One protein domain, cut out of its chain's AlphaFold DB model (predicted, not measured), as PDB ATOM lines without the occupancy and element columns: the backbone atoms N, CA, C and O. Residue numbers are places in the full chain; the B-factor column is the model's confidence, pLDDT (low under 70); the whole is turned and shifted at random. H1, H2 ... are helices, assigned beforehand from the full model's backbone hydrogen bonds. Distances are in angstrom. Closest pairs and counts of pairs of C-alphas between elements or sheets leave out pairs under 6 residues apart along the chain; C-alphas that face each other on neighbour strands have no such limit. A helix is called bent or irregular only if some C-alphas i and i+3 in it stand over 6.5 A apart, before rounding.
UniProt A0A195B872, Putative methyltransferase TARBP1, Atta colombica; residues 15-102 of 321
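What this domain is: This is residues 15 to 102 of the 321 residues of the protein "Putative methyltransferase TARBP1" of Atta colombica (UniProt A0A195B872). A loose, elongated string of short helices, with H4 near the middle, the two-helix hairpin H1 and H2 making one end and H5 and H6 making the other. H3 lies between the hairpin and H4, and from H6 the chain folds back through residues 86 to 97 to bring H7 near H4. Residues 26 to 31, of which 30 and 31 belong to H2, stick out at the turn of the H1 and H2 hairpin. The printed part has 88 residues with seven named helices, H1 to H7 in order along the chain, and no named strand, and its class is all helix. It is loose, with a radius of gyration of the C-alphas of 16.0 A and spans of 50 by 29 by 20 A.

Where its parts are: The longest helix by residues is H4, residues 53 to 63, 14.6 A from first to last C-alpha, beginning at C-alpha 53 at (161.679, 182.490, 34.287). Before it come H1, residues 15 to 24, 14.2 A long from C-alpha 15 at (149.964, 158.870, 37.021), H2, residues 30 to 38, 13.7 A long, and H3, residues 40 to 43. After it come H5, residues 74 to 79, 9.0 A long, H6, residues 82 to 85, and H7, residues 98 to 101, ending at C-alpha 101 at (171.308, 173.746, 45.517). H2 is irregular, with C-alphas 31 and 34 7.8 A apart, and H4 is only just irregular, with C-alphas 57 and 60 6.6 A apart.

How they stand to each other: H4 and H5 form a helical hairpin and only just touch, with 3 pairs of C-alphas within 8 A; the closest C-alphas, of Gln 54 and Pro 74, are 5.6 A apart. They run opposite ways at a steep tilt of 40 degrees. H4 and H7 also only just touch, with 3 such pairs, the closest C-alphas being those of Gln 59 and Leu 99 at 6.7 A. H3 and H7 are close but not clearly touching, with the C-alphas of Phe 40 and Leu 99 7.6 A apart. H2 and H3 are close but not clearly touching, at 6.4 A between the C-alphas of Gln 37 and Ser 43. H1 and H2, a second helical hairpin, touch at Leu 24 and Ser 33, whose C-alphas are 5.4 A apart, and run opposite ways at a steep tilt of 39 degrees. H5 and H6 meet only through their link. H3 and H4 are only just apart, at 8.3 A. Every O i to N i+4 pair is within hydrogen-bond range in H1 and H5, against 3 of 5 in H2 and 5 of 7 in H4; H3, H6 and H7 are too short for such a pair.

The domain as a whole: The C-alphas farthest apart, of Glu 27 and Glu 84, are 50.8 A apart. The printed part has no cut. The link from H6 to H7, 12 residues, is long. Mean pLDDT of the printed part is 76.7, and residues 24 to 35 and 83 to 88 are under 70.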
ATOM      1  N   GLY A  15     150.158 159.582  38.288       71.56
ATOM      2  CA  GLY A  15     149.964 158.870  37.021       71.56
ATOM      3  C   GLY A  15     150.990 159.230  35.940       71.56
ATOM      4  O   GLY A  15     151.481 158.341  35.253       71.56
ATOM      5  N   ILE A  16     151.373 160.508  35.826       71.56
ATOM      6  CA  ILE A  16     152.390 160.967  34.861       71.56
ATOM      7  C   ILE A  16     153.767 160.447  35.270       71.56
ATOM      8  O   ILE A  16     154.491 159.891  34.446       71.56
ATOM      9  N   TYR A  17     154.101 160.568  36.558       71.75
ATOM     10  CA  TYR A  17     155.357 160.047  37.092       71.75
ATOM     11  C   TYR A  17     155.455 158.528  36.899       71.75
ATOM     12  O   TYR A  17     156.462 158.025  36.409       71.75
ATOM     13  N   GLN A  18     154.382 157.794  37.203       74.00
ATOM     14  CA  GLN A  18     154.309 156.348  36.987       74.00
ATOM     15  C   GLN A  18     154.453 155.979  35.509       74.00
ATOM     16  O   GLN A  18     155.207 155.060  35.203       74.00
ATOM     17  N   ALA A  19     153.794 156.693  34.592       78.06
ATOM     18  CA  ALA A  19     153.930 156.447  33.158       78.06
ATOM     19  C   ALA A  19     155.372 156.664  32.670       78.06
ATOM     20  O   ALA A  19     155.894 155.838  31.922       78.06
ATOM     21  N   ALA A  20     156.041 157.724  33.136       75.38
ATOM     22  CA  ALA A  20     157.435 157.996  32.793       75.38
ATOM     23  C   ALA A  20     158.389 156.930  33.365       75.38
ATOM     24  O   ALA A  20     159.255 156.431  32.647       75.38
ATOM     25  N   VAL A  21     158.193 156.512  34.621       74.19
ATOM     26  CA  VAL A  21     158.978 155.438  35.259       74.19
ATOM     27  C   VAL A  21     158.774 154.093  34.556       74.19
ATOM     28  O   VAL A  21     159.751 153.400  34.285       74.19
ATOM     29  N   ILE A  22     157.532 153.736  34.209       78.00
ATOM     30  CA  ILE A  22     157.215 152.506  33.466       78.00
ATOM     31  C   ILE A  22     157.840 152.549  32.065       78.00
ATOM     32  O   ILE A  22     158.416 151.555  31.624       78.00
ATOM     33  N   GLY A  23     157.791 153.697  31.381       75.44
ATOM     34  CA  GLY A  23     158.434 153.885  30.078       75.44
ATOM     35  C   GLY A  23     159.952 153.686  30.127       75.44
ATOM     36  O   GLY A  23     160.518 153.049  29.243       75.44
ATOM     37  N   LEU A  24     160.608 154.141  31.201       69.88
ATOM     38  CA  LEU A  24     162.046 153.931  31.426       69.88
ATOM     39  C   LEU A  24     162.421 152.462  31.701       69.88
ATOM     40  O   LEU A  24     163.596 152.106  31.596       69.88
ATOM     41  N   GLN A  25     161.455 151.611  32.059       67.06
ATOM     42  CA  GLN A  25     161.664 150.193  32.376       67.06
ATOM     43  C   GLN A  25     161.432 149.253  31.176       67.06
ATOM     44  O   GLN A  25     161.681 148.055  31.301       67.06
ATOM     45  N   GLN A  26     160.999 149.764  30.016       64.31
ATOM     46  CA  GLN A  26     160.858 148.968  28.787       64.31
ATOM     47  C   GLN A  26     162.214 148.759  28.074       64.31
ATOM     48  O   GLN A  26     163.148 149.548  28.221       64.31
ATOM     49  N   GLU A  27     162.321 147.651  27.328       51.25
ATOM     50  CA  GLU A  27     163.508 146.805  27.062       51.25
ATOM     51  C   GLU A  27     164.784 147.430  26.430       51.25
ATOM     52  O   GLU A  27     165.742 146.703  26.182       51.25
ATOM     53  N   SER A  28     164.889 148.750  26.235       53.59
ATOM     54  CA  SER A  28     166.120 149.411  25.745       53.59
ATOM     55  C   SER A  28     166.741 150.446  26.698       53.59
ATOM     56  O   SER A  28     167.901 150.815  26.515       53.59
ATOM     57  N   LEU A  29     166.024 150.888  27.741       52.34
ATOM     58  CA  LEU A  29     166.448 151.980  28.643       52.34
ATOM     59  C   LEU A  29     166.807 151.519  30.068       52.34
ATOM     60  O   LEU A  29     167.289 152.307  30.889       52.34
ATOM     61  N   THR A  30     166.642 150.230  30.364       53.78
ATOM     62  CA  THR A  30     166.793 149.655  31.711       53.78
ATOM     63  C   THR A  30     168.161 149.915  32.343       53.78
ATOM     64  O   THR A  30     168.210 150.211  33.538       53.78
ATOM     65  N   LYS A  31     169.256 149.915  31.564       57.62
ATOM     66  CA  LYS A  31     170.627 150.149  32.074       57.62
ATOM     67  C   LYS A  31     170.827 151.513  32.754       57.62
ATOM     68  O   LYS A  31     171.665 151.610  33.646       57.62
ATOM     69  N   ASN A  32     170.064 152.541  32.372       60.91
ATOM     70  CA  ASN A  32     170.168 153.895  32.943       60.91
ATOM     71  C   ASN A  32     168.904 154.341  33.698       60.91
ATOM     72  O   ASN A  32     168.877 155.446  34.235       60.91
ATOM     73  N   SER A  33     167.878 153.491  33.779       66.56
ATOM     74  CA  SER A  33     166.561 153.820  34.345       66.56
ATOM     75  C   SER A  33     166.617 154.353  35.784       66.56
ATOM     76  O   SER A  33     166.029 155.394  36.065       66.56
ATOM     77  N   PHE A  34     167.370 153.700  36.676       66.69
ATOM     78  CA  PHE A  34     167.564 154.157  38.058       66.69
ATOM     79  C   PHE A  34     168.307 155.498  38.131       66.69
ATOM     80  O   PHE A  34     167.936 156.367  38.907       66.69
ATOM     81  N   ARG A  35     169.305 155.710  37.263       68.81
ATOM     82  CA  ARG A  35     170.107 156.946  37.235       68.81
ATOM     83  C   ARG A  35     169.309 158.149  36.731       68.81
ATOM     84  O   ARG A  35     169.471 159.242  37.256       68.81
ATOM     85  N   ILE A  36     168.441 157.941  35.739       71.06
ATOM     86  CA  ILE A  36     167.521 158.972  35.233       71.06
ATOM     87  C   ILE A  36     166.486 159.334  36.307       71.06
ATOM     88  O   ILE A  36     166.159 160.503  36.464       71.06
ATOM     89  N   GLN A  37     166.009 158.353  37.079       72.38
ATOM     90  CA  GLN A  37     165.068 158.593  38.181       72.38
ATOM     91  C   GLN A  37     165.682 159.384  39.347       72.38
ATOM     92  O   GLN A  37     164.952 160.093  40.040       72.38
ATOM     93  N   ASP A  38     167.001 159.298  39.541       73.50
ATOM     94  CA  ASP A  38     167.729 160.073  40.552       73.50
ATOM     95  C   ASP A  38     168.087 161.500  40.082       73.50
ATOM     96  O   ASP A  38     168.360 162.374  40.911       73.50
ATOM     97  N   ASP A  39     168.035 161.777  38.775       77.19
ATOM     98  CA  ASP A  39     168.306 163.101  38.201       77.19
ATOM     99  C   ASP A  39     167.310 164.162  38.706       77.19
ATOM    100  O   ASP A  39     166.160 163.851  39.030       77.19
ATOM    101  N   PHE A  40     167.731 165.432  38.762       78.75
ATOM    102  CA  PHE A  40     166.926 166.529  39.299       78.75
ATOM    103  C   PHE A  40     165.563 166.658  38.606       78.75
ATOM    104  O   PHE A  40     164.607 167.060  39.268       78.75
ATOM    105  N   TYR A  41     165.458 166.270  37.327       77.19
ATOM    106  CA  TYR A  41     164.196 166.233  36.580       77.19
ATOM    107  C   TYR A  41     163.128 165.335  37.217       77.19
ATOM    108  O   TYR A  41     161.946 165.667  37.164       77.19
ATOM    109  N   PHE A  42     163.530 164.208  37.809       75.69
ATOM    110  CA  PHE A  42     162.618 163.210  38.374       75.69
ATOM    111  C   PHE A  42     162.572 163.245  39.898       75.69
ATOM    112  O   PHE A  42     161.532 162.949  40.488       75.69
ATOM    113  N   SER A  43     163.688 163.580  40.543       72.88
ATOM    114  CA  SER A  43     163.806 163.520  41.996       72.88
ATOM    115  C   SER A  43     163.343 164.799  42.692       72.88
ATOM    116  O   SER A  43     162.815 164.716  43.801       72.88
ATOM    117  N   ASN A  44     163.525 165.966  42.061       73.62
ATOM    118  CA  ASN A  44     163.408 167.256  42.747       73.62
ATOM    119  C   ASN A  44     162.551 168.302  42.019       73.62
ATOM    120  O   ASN A  44     161.950 169.137  42.688       73.62
ATOM    121  N   PHE A  45     162.502 168.293  40.684       80.19
ATOM    122  CA  PHE A  45     161.786 169.295  39.893       80.19
ATOM    123  C   PHE A  45     160.265 169.111  39.981       80.19
ATOM    124  O   PHE A  45     159.726 168.057  39.642       80.19
ATOM    125  N   HIS A  46     159.560 170.164  40.388       80.00
ATOM    126  CA  HIS A  46     158.108 170.223  40.449       80.00
ATOM    127  C   HIS A  46     157.546 171.034  39.260       80.00
ATOM    128  O   HIS A  46     157.628 172.264  39.271       80.00
ATOM    129  N   PRO A  47     156.862 170.405  38.281       75.50
ATOM    130  CA  PRO A  47     156.495 171.026  36.997       75.50
ATOM    131  C   PRO A  47     155.664 172.313  37.038       75.50
ATOM    132  O   PRO A  47     155.641 173.036  36.054       75.50
ATOM    133  N   PHE A  48     154.963 172.593  38.138       74.62
ATOM    134  CA  PHE A  48     154.195 173.831  38.316       74.62
ATOM    135  C   PHE A  48     154.922 174.843  39.207       74.62
ATOM    136  O   PHE A  48     155.206 175.953  38.776       74.62
ATOM    137  N   ASN A  49     155.260 174.448  40.437       78.81
ATOM    138  CA  ASN A  49     155.914 175.326  41.411       78.81
ATOM    139  C   ASN A  49     157.297 175.817  40.970       78.81
ATOM    140  O   ASN A  49     157.660 176.950  41.274       78.81
ATOM    141  N   ASP A  50     158.053 174.985  40.252       84.25
ATOM    142  CA  ASP A  50     159.378 175.361  39.769       84.25
ATOM    143  C   ASP A  50     159.341 176.011  38.382       84.25
ATOM    144  O   ASP A  50     160.376 176.479  37.911       84.25
ATOM    145  N   TYR A  51     158.191 176.072  37.705       86.44
ATOM    146  CA  TYR A  51     158.100 176.619  36.351       86.44
ATOM    147  C   TYR A  51     158.003 178.148  36.367       86.44
ATOM    148  O   TYR A  51     156.929 178.744  36.420       86.44
ATOM    149  N   CYS A  52     159.169 178.788  36.336       88.25
ATOM    150  CA  CYS A  52     159.336 180.238  36.359       88.25
ATOM    151  C   CYS A  52     160.492 180.670  35.441       88.25
ATOM    152  O   CYS A  52     161.272 179.829  34.982       88.25
ATOM    153  N   LEU A  53     160.638 181.976  35.188       88.62
ATOM    154  CA  LEU A  53     161.679 182.490  34.287       88.62
ATOM    155  C   LEU A  53     163.092 182.130  34.753       88.62
ATOM    156  O   LEU A  53     163.899 181.662  33.951       88.62
ATOM    157  N   GLN A  54     163.375 182.269  36.052       89.81
ATOM    158  CA  GLN A  54     164.647 181.833  36.626       89.81
ATOM    159  C   GLN A  54     164.912 180.350  36.358       89.81
ATOM    160  O   GLN A  54     166.040 179.962  36.063       89.81
ATOM    161  N   THR A  55     163.899 179.495  36.459       90.81
ATOM    162  CA  THR A  55     164.107 178.072  36.201       90.81
ATOM    163  C   THR A  55     164.364 177.805  34.724       90.81
ATOM    164  O   THR A  55     165.308 177.091  34.403       90.81
ATOM    165  N   ILE A  56     163.584 178.418  33.832       90.50
ATOM    166  CA  ILE A  56     163.657 178.201  32.380       90.50
ATOM    167  C   ILE A  56     164.984 178.702  31.799       90.50
ATOM    168  O   ILE A  56     165.626 177.975  31.045       90.50
ATOM    169  N   TYR A  57     165.402 179.918  32.155       91.19
ATOM    170  CA  TYR A  57     166.522 180.594  31.492       91.19
ATOM    171  C   TYR A  57     167.833 180.593  32.281       91.19
ATOM    172  O   TYR A  57     168.872 180.955  31.731       91.19
ATOM    173  N   TYR A  58     167.811 180.176  33.548       90.25
ATOM    174  CA  TYR A  58     169.012 180.119  34.380       90.25
ATOM    175  C   TYR A  58     169.249 178.726  34.969       90.25
ATOM    176  O   TYR A  58     170.292 178.126  34.721       90.25
ATOM    177  N   GLN A  59     168.297 178.168  35.729       89.25
ATOM    178  CA  GLN A  59     168.537 176.905  36.444       89.25
ATOM    179  C   GLN A  59     168.616 175.700  35.510       89.25
ATOM    180  O   GLN A  59     169.511 174.882  35.688       89.25
ATOM    181  N   LEU A  60     167.719 175.580  34.525       88.88
ATOM    182  CA  LEU A  60     167.772 174.484  33.560       88.88
ATOM    183  C   LEU A  60     169.063 174.546  32.733       88.88
ATOM    184  O   LEU A  60     169.799 173.570  32.811       88.88
ATOM    185  N   PRO A  61     169.425 175.665  32.065       88.25
ATOM    186  CA  PRO A  61     170.717 175.799  31.387       88.25
ATOM    187  C   PRO A  61     171.916 175.433  32.271       88.25
ATOM    188  O   PRO A  61     172.783 174.661  31.861       88.25
ATOM    189  N   ARG A  62     171.934 175.910  33.521       87.94
ATOM    190  CA  ARG A  62     172.991 175.578  34.483       87.94
ATOM    191  C   ARG A  62     173.056 174.088  34.806       87.94
ATOM    192  O   ARG A  62     174.143 173.521  34.881       87.94
ATOM    193  N   LEU A  63     171.910 173.457  35.044       86.25
ATOM    194  CA  LEU A  63     171.833 172.054  35.455       86.25
ATOM    195  C   LEU A  63     171.993 171.078  34.280       86.25
ATOM    196  O   LEU A  63     172.329 169.915  34.509       86.25
ATOM    197  N   THR A  64     171.814 171.547  33.042       81.50
ATOM    198  CA  THR A  64     171.995 170.773  31.804       81.50
ATOM    199  C   THR A  64     173.303 171.058  31.073       81.50
ATOM    200  O   THR A  64     173.488 170.600  29.946       81.50
ATOM    201  N   ASN A  65     174.238 171.754  31.729       74.19
ATOM    202  CA  ASN A  65     175.584 172.022  31.221       74.19
ATOM    203  C   ASN A  65     175.622 172.913  29.958       74.19
ATOM    204  O   ASN A  65     176.556 172.836  29.158       74.19
ATOM    205  N   VAL A  66     174.614 173.774  29.785       76.00
ATOM    206  CA  VAL A  66     174.652 174.890  28.829       76.00
ATOM    207  C   VAL A  66     175.694 175.905  29.302       76.00
ATOM    208  O   VAL A  66     175.913 176.065  30.506       76.00
ATOM    209  N   ASN A  67     176.356 176.594  28.371       72.31
ATOM    210  CA  ASN A  67     177.399 177.563  28.703       72.31
ATOM    211  C   ASN A  67     176.860 178.703  29.591       72.31
ATOM    212  O   ASN A  67     175.753 179.180  29.363       72.31
ATOM    213  N   CYS A  68     177.648 179.172  30.566       80.75
ATOM    214  CA  CYS A  68     177.219 180.229  31.489       80.75
ATOM    215  C   CYS A  68     176.925 181.564  30.800       80.75
ATOM    216  O   CYS A  68     176.075 182.309  31.275       80.75
ATOM    217  N   ASP A  69     177.561 181.826  29.654       76.19
ATOM    218  CA  ASP A  69     177.303 183.014  28.827       76.19
ATOM    219  C   ASP A  69     175.902 183.009  28.192       76.19
ATOM    220  O   ASP A  69     175.417 184.040  27.734       76.19
ATOM    221  N   GLU A  70     175.253 181.844  28.144       80.19
ATOM    222  CA  GLU A  70     173.903 181.665  27.607       80.19
ATOM    223  C   GLU A  70     172.843 181.635  28.721       80.19
ATOM    224  O   GLU A  70     171.648 181.537  28.440       80.19
ATOM    225  N   TRP A  71     173.252 181.714  29.995       88.56
ATOM    226  CA  TRP A  71     172.315 181.788  31.112       88.56
ATOM    227  C   TRP A  71     171.791 183.213  31.239       88.56
ATOM    228  O   TRP A  71     172.560 184.170  31.332       88.56
ATOM    229  N   ILE A  72     170.475 183.365  31.332       88.75
ATOM    230  CA  ILE A  72     169.862 184.680  31.517       88.75
ATOM    231  C   ILE A  72     169.473 184.821  32.985       88.75
ATOM    232  O   ILE A  72     168.553 184.153  33.463       88.75
ATOM    233  N   SER A  73     170.184 185.685  33.713       88.88
ATOM    234  CA  SER A  73     169.851 186.000  35.107       88.88
ATOM    235  C   SER A  73     168.465 186.654  35.203       88.88
ATOM    236  O   SER A  73     168.128 187.487  34.357       88.88
ATOM    237  N   PRO A  74     167.683 186.377  36.264       85.56
ATOM    238  CA  PRO A  74     166.442 187.097  36.553       85.56
ATOM    239  C   PRO A  74     166.593 188.622  36.603       85.56
ATOM    240  O   PRO A  74     165.619 189.334  36.373       85.56
ATOM    241  N   ASP A  75     167.788 189.139  36.896       86.19
ATOM    242  CA  ASP A  75     168.030 190.585  36.953       86.19
ATOM    243  C   ASP A  75     167.876 191.256  35.581       86.19
ATOM    244  O   ASP A  75     167.286 192.328  35.506       86.19
ATOM    245  N   VAL A  76     168.233 190.567  34.489       87.00
ATOM    246  CA  VAL A  76     168.036 191.071  33.114       87.00
ATOM    247  C   VAL A  76     166.558 191.368  32.843       87.00
ATOM    248  O   VAL A  76     166.213 192.372  32.230       87.00
ATOM    249  N   PHE A  77     165.655 190.520  33.339       85.19
ATOM    250  CA  PHE A  77     164.215 190.730  33.185       85.19
ATOM    251  C   PHE A  77     163.696 191.892  34.046       85.19
ATOM    252  O   PHE A  77     162.745 192.565  33.644       85.19
ATOM    253  N   LYS A  78     164.304 192.156  35.214       80.88
ATOM    254  CA  LYS A  78     163.968 193.339  36.028       80.88
ATOM    255  C   LYS A  78     164.390 194.617  35.320       80.88
ATOM    256  O   LYS A  78     163.588 195.542  35.230       80.88
ATOM    257  N   ASP A  79     165.608 194.631  34.788       85.19
ATOM    258  CA  ASP A  79     166.178 195.780  34.079       85.19
ATOM    259  C   ASP A  79     165.355 196.138  32.830       85.19
ATOM    260  O   ASP A  79     165.245 197.306  32.463       85.19
ATOM    261  N   LEU A  80     164.710 195.141  32.216       83.88
ATOM    262  CA  LEU A  80     163.808 195.301  31.072       83.88
ATOM    263  C   LEU A  80     162.325 195.476  31.458       83.88
ATOM    264  O   LEU A  80     161.447 195.353  30.603       83.88
ATOM    265  N   MET A  81     162.028 195.770  32.729       76.19
ATOM    266  CA  MET A  81     160.680 196.089  33.227       76.19
ATOM    267  C   MET A  81     159.633 194.985  32.971       76.19
ATOM    268  O   MET A  81     158.454 195.268  32.749       76.19
ATOM    269  N   PHE A  82     160.036 193.708  33.034       72.25
ATOM    270  CA  PHE A  82     159.173 192.556  32.726       72.25
ATOM    271  C   PHE A  82     157.826 192.555  33.477       72.25
ATOM    272  O   PHE A  82     156.796 192.208  32.908       72.25
ATOM    273  N   MET A  83     157.813 192.965  34.749       63.75
ATOM    274  CA  MET A  83     156.594 192.970  35.574       63.75
ATOM    275  C   MET A  83     155.647 194.140  35.275       63.75
ATOM    276  O   MET A  83     154.472 194.061  35.626       63.75
ATOM    277  N   GLU A  84     156.139 195.216  34.658       62.56
ATOM    278  CA  GLU A  84     155.353 196.425  34.385       62.56
ATOM    279  C   GLU A  84     154.715 196.406  32.992       62.56
ATOM    280  O   GLU A  84     153.686 197.046  32.792       62.56
ATOM    281  N   ASN A  85     155.280 195.642  32.048       55.22
ATOM    282  CA  ASN A  85     154.860 195.705  30.652       55.22
ATOM    283  C   ASN A  85     153.726 194.744  30.256       55.22
ATOM    284  O   ASN A  85     153.011 195.087  29.325       55.22
ATOM    285  N   ASP A  86     153.508 193.594  30.921       54.44
ATOM    286  CA  ASP A  86     152.666 192.548  30.295       54.44
ATOM    287  C   ASP A  86     151.943 191.539  31.220       54.44
ATOM    288  O   ASP A  86     151.648 190.433  30.776       54.44
ATOM    289  N   CYS A  87     151.624 191.865  32.488       58.34
ATOM    290  CA  CYS A  87     150.803 191.023  33.403       58.34
ATOM    291  C   CYS A  87     151.000 189.493  33.230       58.34
ATOM    292  O   CYS A  87     150.037 188.723  33.155       58.34
ATOM    293  N   HIS A  88     152.255 189.053  33.095       67.56
ATOM    294  CA  HIS A  88     152.564 187.712  32.615       67.56
ATOM    295  C   HIS A  88     152.383 186.680  33.743       67.56
ATOM    296  O   HIS A  88     152.792 186.939  34.876       67.56
ATOM    297  N   PRO A  89     151.814 185.487  33.477       73.75
ATOM    298  CA  PRO A  89     151.501 184.511  34.526       73.75
ATOM    299  C   PRO A  89     152.735 183.834  35.146       73.75
ATOM    300  O   PRO A  89     152.628 183.222  36.209       73.75
ATOM    301  N   LEU A  90     153.903 183.909  34.496       79.44
ATOM    302  CA  LEU A  90     155.142 183.330  35.026       79.44
ATOM    303  C   LEU A  90     155.800 184.236  36.059       79.44
ATOM    304  O   LEU A  90     156.059 185.412  35.811       79.44
ATOM    305  N   GLN A  91     156.161 183.633  37.186       82.56
ATOM    306  CA  GLN A  91     156.963 184.282  38.212       82.56
ATOM    307  C   GLN A  91     158.389 184.520  37.705       82.56
ATOM    308  O   GLN A  91     158.934 183.747  36.909       82.56
ATOM    309  N   LEU A  92     159.012 185.583  38.209       84.50
ATOM    310  CA  LEU A  92     160.388 185.910  37.863       84.50
ATOM    311  C   LEU A  92     161.391 184.952  38.526       84.50
ATOM    312  O   LEU A  92     162.268 184.411  37.858       84.50
ATOM    313  N   CYS A  93     161.242 184.723  39.833       84.56
ATOM    314  CA  CYS A  93     162.139 183.886  40.630       84.56
ATOM    315  C   CYS A  93     161.443 182.603  41.084       84.56
ATOM    316  O   CYS A  93     160.240 182.593  41.335       84.56
ATOM    317  N   ASN A  94     162.215 181.528  41.229       83.38
ATOM    318  CA  ASN A  94     161.743 180.301  41.856       83.38
ATOM    319  C   ASN A  94     161.666 180.515  43.377       83.38
ATOM    320  O   ASN A  94     162.608 181.015  43.993       83.38
ATOM    321  N   THR A  95     160.540 180.144  43.983       77.88
ATOM    322  CA  THR A  95     160.331 180.232  45.437       77.88
ATOM    323  C   THR A  95     161.018 179.090  46.201       77.88
ATOM    324  O   THR A  95     161.318 179.223  47.389       77.88
ATOM    325  N   GLY A  96     161.317 177.979  45.526       77.88
ATOM    326  CA  GLY A  96     162.057 176.839  46.046       77.88
ATOM    327  C   GLY A  96     163.577 177.026  45.988       77.88
ATOM    328  O   GLY A  96     164.135 177.570  45.039       77.88
ATOM    329  N   SER A  97     164.279 176.512  47.003       77.31
ATOM    330  CA  SER A  97     165.755 176.551  47.058       77.31
ATOM    331  C   SER A  97     166.439 175.298  46.501       77.31
ATOM    332  O   SER A  97     167.668 175.254  46.444       77.31
ATOM    333  N   PHE A  98     165.671 174.275  46.117       80.44
ATOM    334  CA  PHE A  98     166.206 172.962  45.755       80.44
ATOM    335  C   PHE A  98     166.991 173.001  44.449       80.44
ATOM    336  O   PHE A  98     168.165 172.653  44.467       80.44
ATOM    337  N   LEU A  99     166.410 173.519  43.359       82.62
ATOM    338  CA  LEU A  99     167.119 173.619  42.078       82.62
ATOM    339  C   LEU A  99     168.415 174.418  42.205       82.62
ATOM    340  O   LEU A  99     169.442 173.985  41.699       82.62
ATOM    341  N   THR A 100     168.402 175.524  42.952       83.12
ATOM    342  CA  THR A 100     169.593 176.346  43.224       83.12
ATOM    343  C   THR A 100     170.709 175.566  43.924       83.12
ATOM    344  O   THR A 100     171.881 175.827  43.670       83.12
ATOM    345  N   LYS A 101     170.359 174.607  44.790       81.94
ATOM    346  CA  LYS A 101     171.308 173.746  45.517       81.94
ATOM    347  C   LYS A 101     171.707 172.490  44.738       81.94
ATOM    348  O   LYS A 101     172.672 171.834  45.120       81.94
ATOM    349  N   SER A 102     170.984 172.151  43.673       82.62
ATOM    350  CA  SER A 102     171.277 170.986  42.843       82.62
ATOM    351  C   SER A 102     172.571 171.162  42.047       82.62
ATOM    352  O   SER A 102     172.907 172.255  41.569       82.62
TER     353      SER A 102